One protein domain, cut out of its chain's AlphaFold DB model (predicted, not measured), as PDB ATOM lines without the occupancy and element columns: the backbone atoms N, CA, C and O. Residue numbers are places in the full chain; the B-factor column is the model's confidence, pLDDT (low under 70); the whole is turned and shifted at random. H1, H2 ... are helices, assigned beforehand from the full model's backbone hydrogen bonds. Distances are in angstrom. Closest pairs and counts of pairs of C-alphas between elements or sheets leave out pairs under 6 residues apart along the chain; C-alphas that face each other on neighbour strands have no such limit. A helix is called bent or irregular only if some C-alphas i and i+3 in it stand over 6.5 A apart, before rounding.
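AT A GLANCE: This is residues 54 to 180 of the 613 residues of the protein "RMD5-like protein A isoform A" of Chlorella sorokiniana (UniProt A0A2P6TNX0). A small cluster of crossed helices is built around H4, which runs through the middle; H8 crosses it on one side, with H9 making a corner with H8, while the short H6 packs on another side. H1 meets the first part of H4 with its residues 58 to 62, the short H2 and H3 pack on H1 on the far side from H10, and a long link after H9 leads to the last helix, H10, which sits far out and touches H5 alone. The printed part has 127 residues with ten named helices, H1 to H10 in chain order, and no named strand; its class is all helix. It is compact, with a radius of gyration of the C-alphas of 14.2 A and spans of 42 by 31 by 25 A.

IN THESE COORDINATES: Find C-alpha 56 at (144.796, 133.044, 117.247); from there H1 runs to residue 67, 15.4 A. Next come H2, residues 71 to 75, and H3, residues 79 to 83. H4 starts with C-alpha 86 at (143.329, 125.331, 115.391) and runs 20.0 A to residue 99. Then read H5, residues 101 to 104, H6, 114 to 118, and H7, 122 to 127. H8, residues 132 to 144, covers 19.3 A and is irregular, but only just: C-alphas 140 and 143 are 6.7 A apart. H9, residues 146 to 156, is 15.6 A long, and H10, residues 169 to 180, runs 17.5 A to C-alpha 180 at (132.433, 100.547, 135.199).

HOW THE PARTS SIT: Begin at the hub, H4. Residues 138 to 143 of H8 touch it, closest at the C-alphas of Ala 91 and Val 139, 5.2 A, at a steep tilt of 63 degrees, opposite ways. H6 touches H4 at the C-alphas of Arg 92 and Val 116, 5.7 A. Residues 58 to 62 of H1 touch H9, closest at the C-alphas of Pro 58 and Arg 156, 5.4 A. Residues 60 to 64 of H1 touch H2, closest at the C-alphas of Ser 64 and Ile 71, 6.0 A. H3 only just touches H1, with 3 pairs of C-alphas within 8 A, the closest Lys 59 and Leu 82 at 6.7 A. H7 and H8 only just touch, with 3 such pairs, and only at the corner, closest at the C-alphas of Leu 125 and Gln 132, 6.8 A. Residues 169 to 173 of H10 touch H5, closest at the C-alphas of Glu 102 and Ala 172, 5.8 A. In H2, H4, H6, H7 and H9 every O i to N i+4 pair is within hydrogen-bond range; H1 has 7 of 8, H8 7 of 9, H10 5 of 8 and H3 0 of 1, with 2 of 2 O i to N i+3 pairs, while H5 is too short for an i+4 pair.

THE WHOLE: The farthest C-alphas, those of Lys 54 and Gln 178, are 43.2 A apart. The printed part has no cut, and the link from H9 to H10, residues 157 to 168, is long. Look for pLDDT under 70 at residues 107 to 109, 115 and 168 to 180; the mean of the printed part is 82.7.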
ATOM      1  N   LYS A  54     146.209 134.583 112.183       83.19
ATOM      2  CA  LYS A  54     144.762 134.671 111.919       83.19
ATOM      3  C   LYS A  54     143.927 133.632 112.678       83.19
ATOM      4  O   LYS A  54     142.757 133.886 112.957       83.19
ATOM      5  N   ASP A  55     144.510 132.489 113.039       85.50
ATOM      6  CA  ASP A  55     143.844 131.452 113.824       85.50
ATOM      7  C   ASP A  55     143.947 131.700 115.343       85.50
ATOM      8  O   ASP A  55     143.318 130.976 116.114       85.50
ATOM      9  N   THR A  56     144.678 132.722 115.810       88.06
ATOM     10  CA  THR A  56     144.796 133.044 117.247       88.06
ATOM     11  C   THR A  56     143.449 133.411 117.861       88.06
ATOM     12  O   THR A  56     143.070 132.850 118.887       88.06
ATOM     13  N   GLN A  57     142.685 134.294 117.213       89.69
ATOM     14  CA  GLN A  57     141.364 134.714 117.694       89.69
ATOM     15  C   GLN A  57     140.354 133.547 117.741       89.69
ATOM     16  O   GLN A  57     139.737 133.334 118.785       89.69
ATOM     17  N   PRO A  58     140.217 132.716 116.687       92.25
ATOM     18  CA  PRO A  58     139.427 131.486 116.758       92.25
ATOM     19  C   PRO A  58     139.863 130.517 117.869       92.25
ATOM     20  O   PRO A  58     139.007 129.920 118.516       92.25
ATOM     21  N   LYS A  59     141.171 130.357 118.128       90.56
ATOM     22  CA  LYS A  59     141.660 129.499 119.226       90.56
ATOM     23  C   LYS A  59     141.272 130.050 120.593       90.56
ATOM     24  O   LYS A  59     140.810 129.287 121.433       90.56
ATOM     25  N   LEU A  60     141.440 131.354 120.812       90.56
ATOM     26  CA  LEU A  60     141.025 132.000 122.057       90.56
ATOM     27  C   LEU A  60     139.519 131.870 122.265       90.56
ATOM     28  O   LEU A  60     139.097 131.552 123.370       90.56
ATOM     29  N   ARG A  61     138.719 132.007 121.204       92.56
ATOM     30  CA  ARG A  61     137.271 131.778 121.251       92.56
ATOM     31  C   ARG A  61     136.916 130.341 121.628       92.56
ATOM     32  O   ARG A  61     136.070 130.131 122.488       92.56
ATOM     33  N   LEU A  62     137.589 129.350 121.041       91.75
ATOM     34  CA  LEU A  62     137.404 127.948 121.424       91.75
ATOM     35  C   LEU A  62     137.701 127.760 122.918       91.75
ATOM     36  O   LEU A  62     136.891 127.205 123.647       91.75
ATOM     37  N   LEU A  63     138.839 128.251 123.401       89.50
ATOM     38  CA  LEU A  63     139.233 128.048 124.794       89.50
ATOM     39  C   LEU A  63     138.369 128.840 125.789       89.50
ATOM     40  O   LEU A  63     138.078 128.331 126.866       89.50
ATOM     41  N   SER A  64     137.924 130.044 125.436       89.75
ATOM     42  CA  SER A  64     137.177 130.907 126.358       89.75
ATOM     43  C   SER A  64     135.673 130.725 126.319       89.75
ATOM     44  O   SER A  64     135.054 130.580 127.367       89.75
ATOM     45  N   GLU A  65     135.077 130.665 125.134       90.62
ATOM     46  CA  GLU A  65     133.622 130.629 124.985       90.62
ATOM     47  C   GLU A  65     133.069 129.196 124.893       90.62
ATOM     48  O   GLU A  65     131.914 128.964 125.257       90.62
ATOM     49  N   VAL A  66     133.868 128.228 124.414       89.44
ATOM     50  CA  VAL A  66     133.459 126.809 124.355       89.44
ATOM     51  C   VAL A  66     133.915 126.053 125.593       89.44
ATOM     52  O   VAL A  66     133.091 125.433 126.260       89.44
ATOM     53  N   VAL A  67     135.216 126.093 125.897       87.56
ATOM     54  CA  VAL A  67     135.765 125.348 127.039       87.56
ATOM     55  C   VAL A  67     135.482 126.066 128.363       87.56
ATOM     56  O   VAL A  67     135.224 125.394 129.351       87.56
ATOM     57  N   GLY A  68     135.488 127.403 128.392       85.06
ATOM     58  CA  GLY A  68     135.217 128.181 129.609       85.06
ATOM     59  C   GLY A  68     136.464 128.656 130.362       85.06
ATOM     60  O   GLY A  68     136.385 128.940 131.552       85.06
ATOM     61  N   VAL A  69     137.625 128.738 129.703       84.94
ATOM     62  CA  VAL A  69     138.862 129.269 130.302       84.94
ATOM     63  C   VAL A  69     138.987 130.764 130.039       84.94
ATOM     64  O   VAL A  69     138.886 131.203 128.897       84.94
ATOM     65  N   SER A  70     139.279 131.563 131.065       86.75
ATOM     66  CA  SER A  70     139.426 133.012 130.887       86.75
ATOM     67  C   SER A  70     140.480 133.359 129.816       86.75
ATOM     68  O   SER A  70     141.473 132.648 129.622       86.75
ATOM     69  N   ILE A  71     140.270 134.462 129.086       87.31
ATOM     70  CA  ILE A  71     141.241 134.941 128.085       87.31
ATOM     71  C   ILE A  71     142.582 135.263 128.762       87.31
ATOM     72  O   ILE A  71     143.641 134.979 128.199       87.31
ATOM     73  N   GLU A  72     142.537 135.784 129.990       87.19
ATOM     74  CA  GLU A  72     143.718 136.055 130.809       87.19
ATOM     75  C   GLU A  72     144.523 134.782 131.078       87.19
ATOM     76  O   GLU A  72     145.718 134.737 130.777       87.19
ATOM     77  N   ASP A  73     143.874 133.708 131.530       84.06
ATOM     78  CA  ASP A  73     144.533 132.421 131.761       84.06
ATOM     79  C   ASP A  73     145.043 131.795 130.465       84.06
ATOM     80  O   ASP A  73     146.114 131.190 130.454       84.06
ATOM     81  N   CYS A  74     144.323 131.951 129.349       86.38
ATOM     82  CA  CYS A  74     144.779 131.479 128.041       86.38
ATOM     83  C   CYS A  74     146.092 132.146 127.618       86.38
ATOM     84  O   CYS A  74     146.981 131.476 127.091       86.38
ATOM     85  N   LEU A  75     146.222 133.452 127.852       86.94
ATOM     86  CA  LEU A  75     147.373 134.245 127.422       86.94
ATOM     87  C   LEU A  75     148.533 134.232 128.425       86.94
ATOM     88  O   LEU A  75     149.673 134.452 128.024       86.94
ATOM     89  N   THR A  76     148.280 133.921 129.698       83.31
ATOM     90  CA  THR A  76     149.306 133.905 130.754       83.31
ATOM     91  C   THR A  76     149.633 132.482 131.212       83.31
ATOM     92  O   THR A  76     150.727 131.964 130.954       83.31
ATOM     93  N   GLY A  77     148.662 131.806 131.825       79.06
ATOM     94  CA  GLY A  77     148.758 130.482 132.438       79.06
ATOM     95  C   GLY A  77     148.741 129.309 131.455       79.06
ATOM     96  O   GLY A  77     149.302 128.253 131.762       79.06
ATOM     97  N   ARG A  78     148.231 129.488 130.234       80.56
ATOM     98  CA  ARG A  78     148.014 128.421 129.235       80.56
ATOM     99  C   ARG A  78     148.424 128.836 127.812       80.56
ATOM    100  O   ARG A  78     147.934 128.297 126.825       80.56
ATOM    101  N   ILE A  79     149.405 129.728 127.690       82.25
ATOM    102  CA  ILE A  79     149.874 130.236 126.388       82.25
ATOM    103  C   ILE A  79     150.403 129.135 125.444       82.25
ATOM    104  O   ILE A  79     150.262 129.223 124.226       82.25
ATOM    105  N   SER A  80     150.939 128.035 125.988       82.38
ATOM    106  CA  SER A  80     151.419 126.884 125.205       82.38
ATOM    107  C   SER A  80     150.322 126.213 124.367       82.38
ATOM    108  O   SER A  80     150.624 125.583 123.352       82.38
ATOM    109  N   TYR A  81     149.048 126.378 124.726       78.81
ATOM    110  CA  TYR A  81     147.911 125.787 124.019       78.81
ATOM    111  C   TYR A  81     147.674 126.429 122.654       78.81
ATOM    112  O   TYR A  81     147.193 125.780 121.726       78.81
ATOM    113  N   LEU A  82     148.077 127.688 122.507       86.12
ATOM    114  CA  LEU A  82     147.897 128.470 121.291       86.12
ATOM    115  C   LEU A  82     148.951 128.146 120.216       86.12
ATOM    116  O   LEU A  82     148.754 128.473 119.044       86.12
ATOM    117  N   THR A  83     150.030 127.442 120.581       83.94
ATOM    118  CA  THR A  83     151.117 127.050 119.661       83.94
ATOM    119  C   THR A  83     150.689 126.004 118.623       83.94
ATOM    120  O   THR A  83     151.279 125.910 117.549       83.94
ATOM    121  N   ARG A  84     149.640 125.217 118.901       82.38
ATOM    122  CA  ARG A  84     149.135 124.181 117.984       82.38
ATOM    123  C   ARG A  84     148.171 124.752 116.949       82.38
ATOM    124  O   ARG A  84     147.535 125.775 117.170       82.38
ATOM    125  N   LYS A  85     148.013 124.056 115.818       88.31
ATOM    126  CA  LYS A  85     147.009 124.403 114.795       88.31
ATOM    127  C   LYS A  85     145.593 124.340 115.379       88.31
ATOM    128  O   LYS A  85     145.300 123.444 116.177       88.31
ATOM    129  N   LEU A  86     144.723 125.256 114.944       90.38
ATOM    130  CA  LEU A  86     143.329 125.331 115.391       90.38
ATOM    131  C   LEU A  86     142.612 123.994 115.186       90.38
ATOM    132  O   LEU A  86     142.115 123.415 116.145       90.38
ATOM    133  N   ASP A  87     142.666 123.468 113.963       91.81
ATOM    134  CA  ASP A  87     141.984 122.234 113.565       91.81
ATOM    135  C   ASP A  87     142.394 121.031 114.428       91.81
ATOM    136  O   ASP A  87     141.559 120.221 114.821       91.81
ATOM    137  N   SER A  88     143.682 120.933 114.783       89.81
ATOM    138  CA  SER A  88     144.177 119.851 115.639       89.81
ATOM    139  C   SER A  88     143.695 119.999 117.079       89.81
ATOM    140  O   SER A  88     143.359 119.003 117.716       89.81
ATOM    141  N   THR A  89     143.662 121.228 117.590       89.50
ATOM    142  CA  THR A  89     143.212 121.528 118.956       89.50
ATOM    143  C   THR A  89     141.713 121.268 119.093       89.50
ATOM    144  O   THR A  89     141.294 120.571 120.011       89.50
ATOM    145  N   ALA A  90     140.933 121.729 118.115       92.38
ATOM    146  CA  ALA A  90     139.508 121.465 117.967       92.38
ATOM    147  C   ALA A  90     139.184 119.965 117.899       92.38
ATOM    148  O   ALA A  90     138.376 119.478 118.683       92.38
ATOM    149  N   ALA A  91     139.856 119.216 117.017       92.19
ATOM    150  CA  ALA A  91     139.619 117.782 116.870       92.19
ATOM    151  C   ALA A  91     139.939 117.004 118.156       92.19
ATOM    152  O   ALA A  91     139.224 116.075 118.517       92.19
ATOM    153  N   ARG A  92     141.003 117.391 118.869       92.00
ATOM    154  CA  ARG A  92     141.371 116.787 120.157       92.00
ATOM    155  C   ARG A  92     140.351 117.099 121.243       92.00
ATOM    156  O   ARG A  92     140.001 116.198 121.992       92.00
ATOM    157  N   TYR A  93     139.879 118.343 121.313       91.06
ATOM    158  CA  TYR A  93     138.825 118.732 122.244       91.06
ATOM    159  C   TYR A  93     137.555 117.912 122.007       91.06
ATOM    160  O   TYR A  93     137.071 117.283 122.938       91.06
ATOM    161  N   MET A  94     137.086 117.829 120.759       91.50
ATOM    162  CA  MET A  94     135.902 117.041 120.401       91.50
ATOM    163  C   MET A  94     136.059 115.564 120.749       91.50
ATOM    164  O   MET A  94     135.155 114.964 121.315       91.50
ATOM    165  N   LEU A  95     137.231 114.992 120.473       89.88
ATOM    166  CA  LEU A  95     137.503 113.593 120.771       89.88
ATOM    167  C   LEU A  95     137.495 113.299 122.277       89.88
ATOM    168  O   LEU A  95     136.990 112.260 122.694       89.88
ATOM    169  N   VAL A  96     138.062 114.200 123.085       89.00
ATOM    170  CA  VAL A  96     138.036 114.085 124.548       89.00
ATOM    171  C   VAL A  96     136.611 114.275 125.061       89.00
ATOM    172  O   VAL A  96     136.140 113.446 125.824       89.00
ATOM    173  N   GLN A  97     135.898 115.292 124.583       87.25
ATOM    174  CA  GLN A  97     134.511 115.571 124.944       87.25
ATOM    175  C   GLN A  97     133.566 114.393 124.647       87.25
ATOM    176  O   GLN A  97     132.656 114.122 125.421       87.25
ATOM    177  N   GLU A  98     133.769 113.694 123.532       86.19
ATOM    178  CA  GLU A  98     132.913 112.579 123.118       86.19
ATOM    179  C   GLU A  98     133.217 111.287 123.887       86.19
ATOM    180  O   GLU A  98     132.307 110.533 124.218       86.19
ATOM    181  N   ARG A  99     134.498 111.003 124.150       84.31
ATOM    182  CA  ARG A  99     134.928 109.681 124.641       84.31
ATOM    183  C   ARG A  99     135.344 109.635 126.096       84.31
ATOM    184  O   ARG A  99     135.369 108.550 126.668       84.31
ATOM    185  N   ALA A 100     135.766 110.764 126.643       83.44
ATOM    186  CA  ALA A 100     136.247 110.867 128.009       83.44
ATOM    187  C   ALA A 100     136.109 112.317 128.516       83.44
ATOM    188  O   ALA A 100     137.122 112.962 128.813       83.44
ATOM    189  N   PRO A 101     134.887 112.885 128.557       82.56
ATOM    190  CA  PRO A 101     134.692 114.281 128.937       82.56
ATOM    191  C   PRO A 101     135.130 114.575 130.377       82.56
ATOM    192  O   PRO A 101     135.445 115.717 130.706       82.56
ATOM    193  N   GLU A 102     135.229 113.552 131.230       74.69
ATOM    194  CA  GLU A 102     135.752 113.671 132.590       74.69
ATOM    195  C   GLU A 102     137.234 114.072 132.627       74.69
ATOM    196  O   GLU A 102     137.715 114.571 133.639       74.69
ATOM    197  N   LEU A 103     137.969 113.891 131.524       80.19
ATOM    198  CA  LEU A 103     139.351 114.350 131.387       80.19
ATOM    199  C   LEU A 103     139.493 115.862 131.269       80.19
ATOM    200  O   LEU A 103     140.608 116.368 131.330       80.19
ATOM    201  N   LEU A 104     138.403 116.593 131.060       81.12
ATOM    202  CA  LEU A 104     138.466 118.048 130.975       81.12
ATOM    203  C   LEU A 104     138.587 118.712 132.349       81.12
ATOM    204  O   LEU A 104     138.858 119.909 132.395       81.12
ATOM    205  N   TYR A 105     138.464 117.945 133.435       80.62
ATOM    206  CA  TYR A 105     138.531 118.424 134.811       80.62
ATOM    207  C   TYR A 105     139.698 117.787 135.577       80.62
ATOM    208  O   TYR A 105     140.101 116.653 135.302       80.62
ATOM    209  N   ASP A 106     140.269 118.525 136.526       73.56
ATOM    210  CA  ASP A 106     141.161 117.960 137.537       73.56
ATOM    211  C   ASP A 106     140.380 117.361 138.717       73.56
ATOM    212  O   ASP A 106     139.149 117.346 138.754       73.56
ATOM    213  N   CYS A 107     141.117 116.832 139.695       63.38
ATOM    214  CA  CYS A 107     140.548 116.244 140.905       63.38
ATOM    215  C   CYS A 107     139.792 117.260 141.780       63.38
ATOM    216  O   CYS A 107     138.968 116.841 142.587       63.38
ATOM    217  N   GLY A 108     140.055 118.564 141.621       61.81
ATOM    218  CA  GLY A 108     139.348 119.648 142.302       61.81
ATOM    219  C   GLY A 108     138.076 120.100 141.581       61.81
ATOM    220  O   GLY A 108     137.359 120.947 142.102       61.81
ATOM    221  N   GLY A 109     137.773 119.533 140.406       67.12
ATOM    222  CA  GLY A 109     136.631 119.933 139.584       67.12
ATOM    223  C   GLY A 109     136.895 121.169 138.721       67.12
ATOM    224  O   GLY A 109     135.968 121.659 138.077       67.12
ATOM    225  N   GLU A 110     138.139 121.648 138.663       74.25
ATOM    226  CA  GLU A 110     138.546 122.783 137.837       74.25
ATOM    227  C   GLU A 110     138.950 122.323 136.432       74.25
ATOM    228  O   GLU A 110     139.463 121.221 136.226       74.25
ATOM    229  N   LEU A 111     138.726 123.170 135.422       75.56
ATOM    230  CA  LEU A 111     139.022 122.826 134.027       75.56
ATOM    231  C   LEU A 111     140.527 122.624 133.810       75.56
ATOM    232  O   LEU A 111     141.301 123.588 133.774       75.56
ATOM    233  N   TYR A 112     140.946 121.395 133.524       76.56
ATOM    234  CA  TYR A 112     142.341 121.020 133.336       76.56
ATOM    235  C   TYR A 112     142.614 120.594 131.895       76.56
ATOM    236  O   TYR A 112     142.517 119.439 131.499       76.56
ATOM    237  N   LEU A 113     143.018 121.553 131.062       72.12
ATOM    238  CA  LEU A 113     143.107 121.319 129.621       72.12
ATOM    239  C   LEU A 113     144.322 120.502 129.171       72.12
ATOM    240  O   LEU A 113     144.448 120.210 127.982       72.12
ATOM    241  N   SER A 114     145.256 120.156 130.064       73.56
ATOM    242  CA  SER A 114     146.504 119.468 129.679       73.56
ATOM    243  C   SER A 114     146.234 118.181 128.893       73.56
ATOM    244  O   SER A 114     146.996 117.835 127.987       73.56
ATOM    245  N   TRP A 115     145.093 117.543 129.153       67.44
ATOM    246  CA  TRP A 115     144.608 116.368 128.447       67.44
ATOM    247  C   TRP A 115     144.341 116.626 126.964       67.44
ATOM    248  O   TRP A 115     144.675 115.775 126.151       67.44
ATOM    249  N   VAL A 116     143.870 117.810 126.561       72.75
ATOM    250  CA  VAL A 116     143.675 118.156 125.139       72.75
ATOM    251  C   VAL A 116     145.022 118.192 124.401       72.75
ATOM    252  O   VAL A 116     145.161 117.649 123.301       72.75
ATOM    253  N   LEU A 117     146.072 118.749 125.016       73.50
ATOM    254  CA  LEU A 117     147.418 118.781 124.421       73.50
ATOM    255  C   LEU A 117     148.111 117.418 124.453       73.50
ATOM    256  O   LEU A 117     148.830 117.067 123.512       73.50
ATOM    257  N   ASN A 118     147.873 116.649 125.510       81.81
ATOM    258  CA  ASN A 118     148.524 115.374 125.765       81.81
ATOM    259  C   ASN A 118     147.669 114.168 125.364       81.81
ATOM    260  O   ASN A 118     148.063 113.046 125.661       81.81
ATOM    261  N   ALA A 119     146.541 114.343 124.671       81.56
ATOM    262  CA  ALA A 119     145.612 113.252 124.346       81.56
ATOM    263  C   ALA A 119     146.272 112.080 123.589       81.56
ATOM    264  O   ALA A 119     145.850 110.937 123.710       81.56
ATOM    265  N   ASN A 120     147.361 112.350 122.865       83.44
ATOM    266  CA  ASN A 120     148.162 111.344 122.169       83.44
ATOM    267  C   ASN A 120     149.172 110.600 123.059       83.44
ATOM    268  O   ASN A 120     149.954 109.811 122.549       83.44
ATOM    269  N   LYS A 121     149.253 110.879 124.360       85.88
ATOM    270  CA  LYS A 121     150.148 110.140 125.255       85.88
ATOM    271  C   LYS A 121     149.569 108.741 125.522       85.88
ATOM    272  O   LYS A 121     148.353 108.625 125.676       85.88
ATOM    273  N   PRO A 122     150.399 107.688 125.656       80.69
ATOM    274  CA  PRO A 122     149.922 106.307 125.806       80.69
ATOM    275  C   PRO A 122     148.904 106.086 126.936       80.69
ATOM    276  O   PRO A 122     147.954 105.324 126.783       80.69
ATOM    277  N   HIS A 123     149.051 106.779 128.071       80.88
ATOM    278  CA  HIS A 123     148.092 106.699 129.178       80.88
ATOM    279  C   HIS A 123     146.723 107.317 128.830       80.88
ATOM    280  O   HIS A 123     145.698 106.772 129.229       80.88
ATOM    281  N   ASN A 124     146.692 108.374 128.017       81.44
ATOM    282  CA  ASN A 124     145.463 109.049 127.585       81.44
ATOM    283  C   ASN A 124     144.743 108.267 126.494       81.44
ATOM    284  O   ASN A 124     143.525 108.133 126.529       81.44
ATOM    285  N   LEU A 125     145.503 107.666 125.581       86.06
ATOM    286  CA  LEU A 125     144.976 106.773 124.551       86.06
ATOM    287  C   LEU A 125     144.251 105.560 125.148       86.06
ATOM    288  O   LEU A 125     143.176 105.193 124.673       86.06
ATOM    289  N   ARG A 126     144.781 104.992 126.245       83.12
ATOM    290  CA  ARG A 126     144.106 103.922 126.999       83.12
ATOM    291  C   ARG A 126     142.765 104.375 127.576       83.12
ATOM    292  O   ARG A 126     141.791 103.638 127.464       83.12
ATOM    293  N   ARG A 127     142.696 105.585 128.143       79.12
ATOM    294  CA  ARG A 127     141.446 106.156 128.677       79.12
ATOM    295  C   ARG A 127     140.425 106.462 127.581       79.12
ATOM    296  O   ARG A 127     139.252 106.172 127.756       79.12
ATOM    297  N   LEU A 128     140.884 106.942 126.427       83.06
ATOM    298  CA  LEU A 128     140.060 107.156 125.230       83.06
ATOM    299  C   LEU A 128     139.659 105.845 124.517       83.06
ATOM    300  O   LEU A 128     138.902 105.877 123.539       83.06
ATOM    301  N   GLY A 129     140.187 104.699 124.966       84.81
ATOM    302  CA  GLY A 129     139.906 103.380 124.402       84.81
ATOM    303  C   GLY A 129     140.341 103.237 122.941       84.81
ATOM    304  O   GLY A 129     139.612 102.649 122.146       84.81
ATOM    305  N   MET A 130     141.482 103.817 122.557       86.94
ATOM    306  CA  MET A 130     141.948 103.819 121.164       86.94
ATOM    307  C   MET A 130     143.463 103.647 121.038       86.94
ATOM    308  O   MET A 130     144.221 104.005 121.938       86.94
ATOM    309  N   SER A 131     143.914 103.125 119.896       89.50
ATOM    310  CA  SER A 131     145.338 103.072 119.556       89.50
ATOM    311  C   SER A 131     145.846 104.429 119.057       89.50
ATOM    312  O   SER A 131     145.076 105.314 118.675       89.50
ATOM    313  N   GLN A 132     147.171 104.583 119.019       90.12
ATOM    314  CA  GLN A 132     147.825 105.788 118.506       90.12
ATOM    315  C   GLN A 132     147.448 106.084 117.044       90.12
ATOM    316  O   GLN A 132     147.277 107.251 116.679       90.12
ATOM    317  N   ASP A 133     147.292 105.045 116.225       88.81
ATOM    318  CA  ASP A 133     146.948 105.174 114.806       88.81
ATOM    319  C   ASP A 133     145.503 105.622 114.612       88.81
ATOM    320  O   ASP A 133     145.247 106.543 113.833       88.81
ATOM    321  N   VAL A 134     144.579 105.047 115.388       88.00
ATOM    322  CA  VAL A 134     143.167 105.447 115.395       88.00
ATOM    323  C   VAL A 134     143.035 106.899 115.846       88.00
ATOM    324  O   VAL A 134     142.388 107.694 115.169       88.00
ATOM    325  N   PHE A 135     143.725 107.285 116.923       92.50
ATOM    326  CA  PHE A 135     143.749 108.672 117.387       92.50
ATOM    327  C   PHE A 135     144.238 109.635 116.297       92.50
ATOM    328  O   PHE A 135     143.603 110.653 116.016       92.50
ATOM    329  N   ASN A 136     145.362 109.313 115.651       91.12
ATOM    330  CA  ASN A 136     145.934 110.153 114.602       91.12
ATOM    331  C   ASN A 136     145.014 110.242 113.375       91.12
ATOM    332  O   ASN A 136     144.923 111.308 112.763       91.12
ATOM    333  N   ALA A 137     144.325 109.155 113.023       89.75
ATOM    334  CA  ALA A 137     143.329 109.143 111.959       89.75
ATOM    335  C   ALA A 137     142.128 110.038 112.302       89.75
ATOM    336  O   ALA A 137     141.759 110.878 111.483       89.75
ATOM    337  N   CYS A 138     141.587 109.950 113.522       89.81
ATOM    338  CA  CYS A 138     140.488 110.801 113.986       89.81
ATOM    339  C   CYS A 138     140.868 112.288 113.979       89.81
ATOM    340  O   CYS A 138     140.140 113.107 113.421       89.81
ATOM    341  N   VAL A 139     142.036 112.645 114.524       91.50
ATOM    342  CA  VAL A 139     142.491 114.046 114.585       91.50
ATOM    343  C   VAL A 139     142.739 114.635 113.191       91.50
ATOM    344  O   VAL A 139     142.521 115.828 112.991       91.50
ATOM    345  N   ARG A 140     143.174 113.823 112.216       91.56
ATOM    346  CA  ARG A 140     143.333 114.264 110.817       91.56
ATOM    347  C   ARG A 140     142.013 114.301 110.046       91.56
ATOM    348  O   ARG A 140     141.840 115.178 109.207       91.56
ATOM    349  N   GLY A 141     141.113 113.356 110.305       89.88
ATOM    350  CA  GLY A 141     139.859 113.198 109.568       89.88
ATOM    351  C   GLY A 141     138.747 114.137 110.030       89.88
ATOM    352  O   GLY A 141     137.980 114.620 109.200       89.88
ATOM    353  N   TRP A 142     138.674 114.447 111.328       94.75
ATOM    354  CA  TRP A 142     137.586 115.253 111.889       94.75
ATOM    355  C   TRP A 142     137.460 116.654 111.265       94.75
ATOM    356  O   TRP A 142     136.346 117.011 110.890       94.75
ATOM    357  N   PRO A 143     138.541 117.433 111.037       93.75
ATOM    358  CA  PRO A 143     138.429 118.741 110.378       93.75
ATOM    359  C   PRO A 143     137.849 118.676 108.954       93.75
ATOM    360  O   PRO A 143     137.270 119.648 108.474       93.75
ATOM    361  N   ALA A 144     137.990 117.528 108.282       91.31
ATOM    362  CA  ALA A 144     137.453 117.272 106.949       91.31
ATOM    363  C   ALA A 144     136.043 116.649 106.967       91.31
ATOM    364  O   ALA A 144     135.470 116.405 105.903       91.31
ATOM    365  N   SER A 145     135.456 116.396 108.139       93.56
ATOM    366  CA  SER A 145     134.067 115.949 108.248       93.56
ATOM    367  C   SER A 145     133.098 117.114 107.991       93.56
ATOM    368  O   SER A 145     133.469 118.289 108.068       93.56
ATOM    369  N   ALA A 146     131.839 116.807 107.662       90.25
ATOM    370  CA  ALA A 146     130.813 117.837 107.473       90.25
ATOM    371  C   ALA A 146     130.605 118.671 108.751       90.25
ATOM    372  O   ALA A 146     130.481 119.894 108.686       90.25
ATOM    373  N   GLU A 147     130.639 118.013 109.909       90.69
ATOM    374  CA  GLU A 147     130.524 118.651 111.216       90.69
ATOM    375  C   GLU A 147     131.747 119.515 111.545       90.69
ATOM    376  O   GLU A 147     131.587 120.685 111.892       90.69
ATOM    377  N   GLY A 148     132.960 118.983 111.357       92.44
ATOM    378  CA  GLY A 148     134.203 119.708 111.617       92.44
ATOM    379  C   GLY A 148     134.329 120.961 110.756       92.44
ATOM    380  O   GLY A 148     134.620 122.037 111.280       92.44
ATOM    381  N   ARG A 149     134.003 120.874 109.457       93.50
ATOM    382  CA  ARG A 149     133.962 122.047 108.566       93.50
ATOM    383  C   ARG A 149     132.972 123.102 109.049       93.50
ATOM    384  O   ARG A 149     133.324 124.278 109.089       93.50
ATOM    385  N   ARG A 150     131.756 122.694 109.426       95.06
ATOM    386  CA  ARG A 150     130.702 123.604 109.902       95.06
ATOM    387  C   ARG A 150     131.125 124.326 111.184       95.06
ATOM    388  O   ARG A 150     131.038 125.549 111.246       95.06
ATOM    389  N   LEU A 151     131.614 123.585 112.180       94.50
ATOM    390  CA  LEU A 151     132.002 124.132 113.483       94.50
ATOM    391  C   LEU A 151     133.247 125.024 113.395       94.50
ATOM    392  O   LEU A 151     133.275 126.097 113.999       94.50
ATOM    393  N   LEU A 152     134.252 124.633 112.606       94.50
ATOM    394  CA  LEU A 152     135.448 125.449 112.380       94.50
ATOM    395  C   LEU A 152     135.143 126.713 111.560       94.50
ATOM    396  O   LEU A 152     135.728 127.761 111.828       94.50
ATOM    397  N   ALA A 153     134.236 126.643 110.577       92.81
ATOM    398  CA  ALA A 153     133.793 127.817 109.824       92.81
ATOM    399  C   ALA A 153     133.039 128.807 110.722       92.81
ATOM    400  O   ALA A 153     133.347 129.996 110.695       92.81
ATOM    401  N   GLY A 154     132.126 128.315 111.569       92.44
ATOM    402  CA  GLY A 154     131.438 129.135 112.569       92.44
ATOM    403  C   GLY A 154     132.419 129.822 113.519       92.44
ATOM    404  O   GLY A 154     132.364 131.039 113.688       92.44
ATOM    405  N   LEU A 155     133.394 129.071 114.041       92.81
ATOM    406  CA  LEU A 155     134.398 129.590 114.969       92.81
ATOM    407  C   LEU A 155     135.260 130.702 114.345       92.81
ATOM    408  O   LEU A 155     135.538 131.714 114.996       92.81
ATOM    409  N   ARG A 156     135.645 130.537 113.069       93.38
ATOM    410  CA  ARG A 156     136.356 131.558 112.278       93.38
ATOM    411  C   ARG A 156     135.484 132.776 111.963       93.38
ATOM    412  O   ARG A 156     136.008 133.882 111.925       93.38
ATOM    413  N   ALA A 157     134.175 132.585 111.801       92.19
ATOM    414  CA  ALA A 157     133.195 133.650 111.584       92.19
ATOM    415  C   ALA A 157     132.728 134.349 112.878       92.19
ATOM    416  O   ALA A 157     131.894 135.247 112.813       92.19
ATOM    417  N   GLY A 158     133.247 133.959 114.048       91.06
ATOM    418  CA  GLY A 158     132.903 134.598 115.322       91.06
ATOM    419  C   GLY A 158     131.792 133.924 116.126       91.06
ATOM    420  O   GLY A 158     131.353 134.492 117.115       91.06
ATOM    421  N   SER A 159     131.343 132.729 115.736       91.62
ATOM    422  CA  SER A 159     130.254 132.006 116.400       91.62
ATOM    423  C   SER A 159     130.723 130.691 117.019       91.62
ATOM    424  O   SER A 159     131.411 129.896 116.381       91.62
ATOM    425  N   VAL A 160     130.288 130.427 118.252       92.19
ATOM    426  CA  VAL A 160     130.459 129.135 118.940       92.19
ATOM    427  C   VAL A 160     129.201 128.262 118.903       92.19
ATOM    428  O   VAL A 160     129.126 127.236 119.578       92.19
ATOM    429  N   ALA A 161     128.198 128.641 118.108       89.25
ATOM    430  CA  ALA A 161     126.938 127.911 118.033       89.25
ATOM    431  C   ALA A 161     127.150 126.455 117.577       89.25
ATOM    432  O   ALA A 161     127.732 126.187 116.523       89.25
ATOM    433  N   GLY A 162     126.639 125.509 118.370       85.62
ATOM    434  CA  GLY A 162     126.733 124.075 118.098       85.62
ATOM    435  C   GLY A 162     127.997 123.390 118.619       85.62
ATOM    436  O   GLY A 162     128.124 122.186 118.422       85.62
ATOM    437  N   TRP A 163     128.909 124.108 119.283       92.06
ATOM    438  CA  TRP A 163     130.022 123.476 119.991       92.06
ATOM    439  C   TRP A 163     129.554 122.856 121.319       92.06
ATOM    440  O   TRP A 163     128.871 123.535 122.091       92.06
ATOM    441  N   PRO A 164     129.928 121.599 121.626       88.50
ATOM    442  CA  PRO A 164     129.618 120.995 122.916       88.50
ATOM    443  C   PRO A 164     130.446 121.659 124.020       88.50
ATOM    444  O   PRO A 164     131.655 121.845 123.863       88.50
ATOM    445  N   ARG A 165     129.799 122.009 125.136       86.69
ATOM    446  CA  ARG A 165     130.463 122.534 126.339       86.69
ATOM    447  C   ARG A 165     130.873 121.390 127.270       86.69
ATOM    448  O   ARG A 165     130.163 120.382 127.287       86.69
ATOM    449  N   PRO A 166     131.949 121.531 128.063       84.12
ATOM    450  CA  PRO A 166     132.313 120.530 129.063       84.12
ATOM    451  C   PRO A 166     131.118 120.218 129.990       84.12
ATOM    452  O   PRO A 166     130.417 121.150 130.393       84.12
ATOM    453  N   PRO A 167     130.825 118.939 130.299       77.19
ATOM    454  CA  PRO A 167     129.674 118.580 131.133       77.19
ATOM    455  C   PRO A 167     129.876 119.039 132.575       77.19
ATOM    456  O   PRO A 167     131.008 119.107 133.043       77.19
ATOM    457  N   VAL A 168     128.796 119.324 133.302       69.31
ATOM    458  CA  VAL A 168     128.882 119.773 134.700       69.31
ATOM    459  C   VAL A 168     129.495 118.648 135.563       69.31
ATOM    460  O   VAL A 168     129.070 117.497 135.421       69.31
ATOM    461  N   PRO A 169     130.467 118.933 136.459       60.44
ATOM    462  CA  PRO A 169     131.269 117.915 137.155       60.44
ATOM    463  C   PRO A 169     130.491 116.776 137.847       60.44
ATOM    464  O   PRO A 169     130.990 115.653 137.924       60.44
ATOM    465  N   GLY A 170     129.258 117.030 138.307       57.75
ATOM    466  CA  GLY A 170     128.429 116.041 139.011       57.75
ATOM    467  C   GLY A 170     127.886 114.894 138.144       57.75
ATOM    468  O   GLY A 170     127.781 113.766 138.624       57.75
ATOM    469  N   GLU A 171     127.581 115.134 136.865       54.25
ATOM    470  CA  GLU A 171     126.962 114.124 135.984       54.25
ATOM    471  C   GLU A 171     128.005 113.173 135.369       54.25
ATOM    472  O   GLU A 171     127.787 111.959 135.300       54.25
ATOM    473  N   ALA A 172     129.190 113.691 135.024       50.50
ATOM    474  CA  ALA A 172     130.292 112.907 134.454       50.50
ATOM    475  C   ALA A 172     130.808 111.818 135.421       50.50
ATOM    476  O   ALA A 172     131.108 110.696 135.008       50.50
ATOM    477  N   GLN A 173     130.835 112.105 136.728       54.28
ATOM    478  CA  GLN A 173     131.215 111.137 137.770       54.28
ATOM    479  C   GLN A 173     130.161 110.036 137.997       54.28
ATOM    480  O   GLN A 173     130.483 108.939 138.467       54.28
ATOM    481  N   GLN A 174     128.887 110.294 137.687       53.22
ATOM    482  CA  GLN A 174     127.805 109.316 137.844       53.22
ATOM    483  C   GLN A 174     127.763 108.330 136.668       53.22
ATOM    484  O   GLN A 174     127.600 107.123 136.874       53.22
ATOM    485  N   GLN A 175     128.033 108.818 135.457       54.03
ATOM    486  CA  GLN A 175     128.171 108.005 134.246       54.03
ATOM    487  C   GLN A 175     129.367 107.034 134.343       54.03
ATOM    488  O   GLN A 175     129.260 105.858 133.990       54.03
ATOM    489  N   GLN A 176     130.461 107.478 134.976       54.88
ATOM    490  CA  GLN A 176     131.660 106.678 135.248       54.88
ATOM    491  C   GLN A 176     131.390 105.454 136.145       54.88
ATOM    492  O   GLN A 176     131.950 104.375 135.930       54.88
ATOM    493  N   ARG A 177     130.490 105.589 137.130       54.81
ATOM    494  CA  ARG A 177     130.084 104.481 138.013       54.81
ATOM    495  C   ARG A 177     129.234 103.439 137.283       54.81
ATOM    496  O   ARG A 177     129.376 102.246 137.546       54.81
ATOM    497  N   GLN A 178     128.390 103.871 136.346       50.22
ATOM    498  CA  GLN A 178     127.493 102.985 135.602       50.22
ATOM    499  C   GLN A 178     128.226 102.178 134.517       50.22
ATOM    500  O   GLN A 178     128.028 100.965 134.418       50.22
ATOM    501  N   GLU A 179     129.138 102.793 133.761       49.38
ATOM    502  CA  GLU A 179     129.912 102.078 132.731       49.38
ATOM    503  C   GLU A 179     130.937 101.099 133.325       49.38
ATOM    504  O   GLU A 179     131.147 100.002 132.793       49.38
ATOM    505  N   ALA A 180     131.542 101.446 134.468       48.38
ATOM    506  CA  ALA A 180     132.433 100.547 135.199       48.38
ATOM    507  C   ALA A 180     131.697  99.293 135.709       48.38
ATOM    508  O   ALA A 180     132.261  98.196 135.678       48.38
TER     509      ALA A 180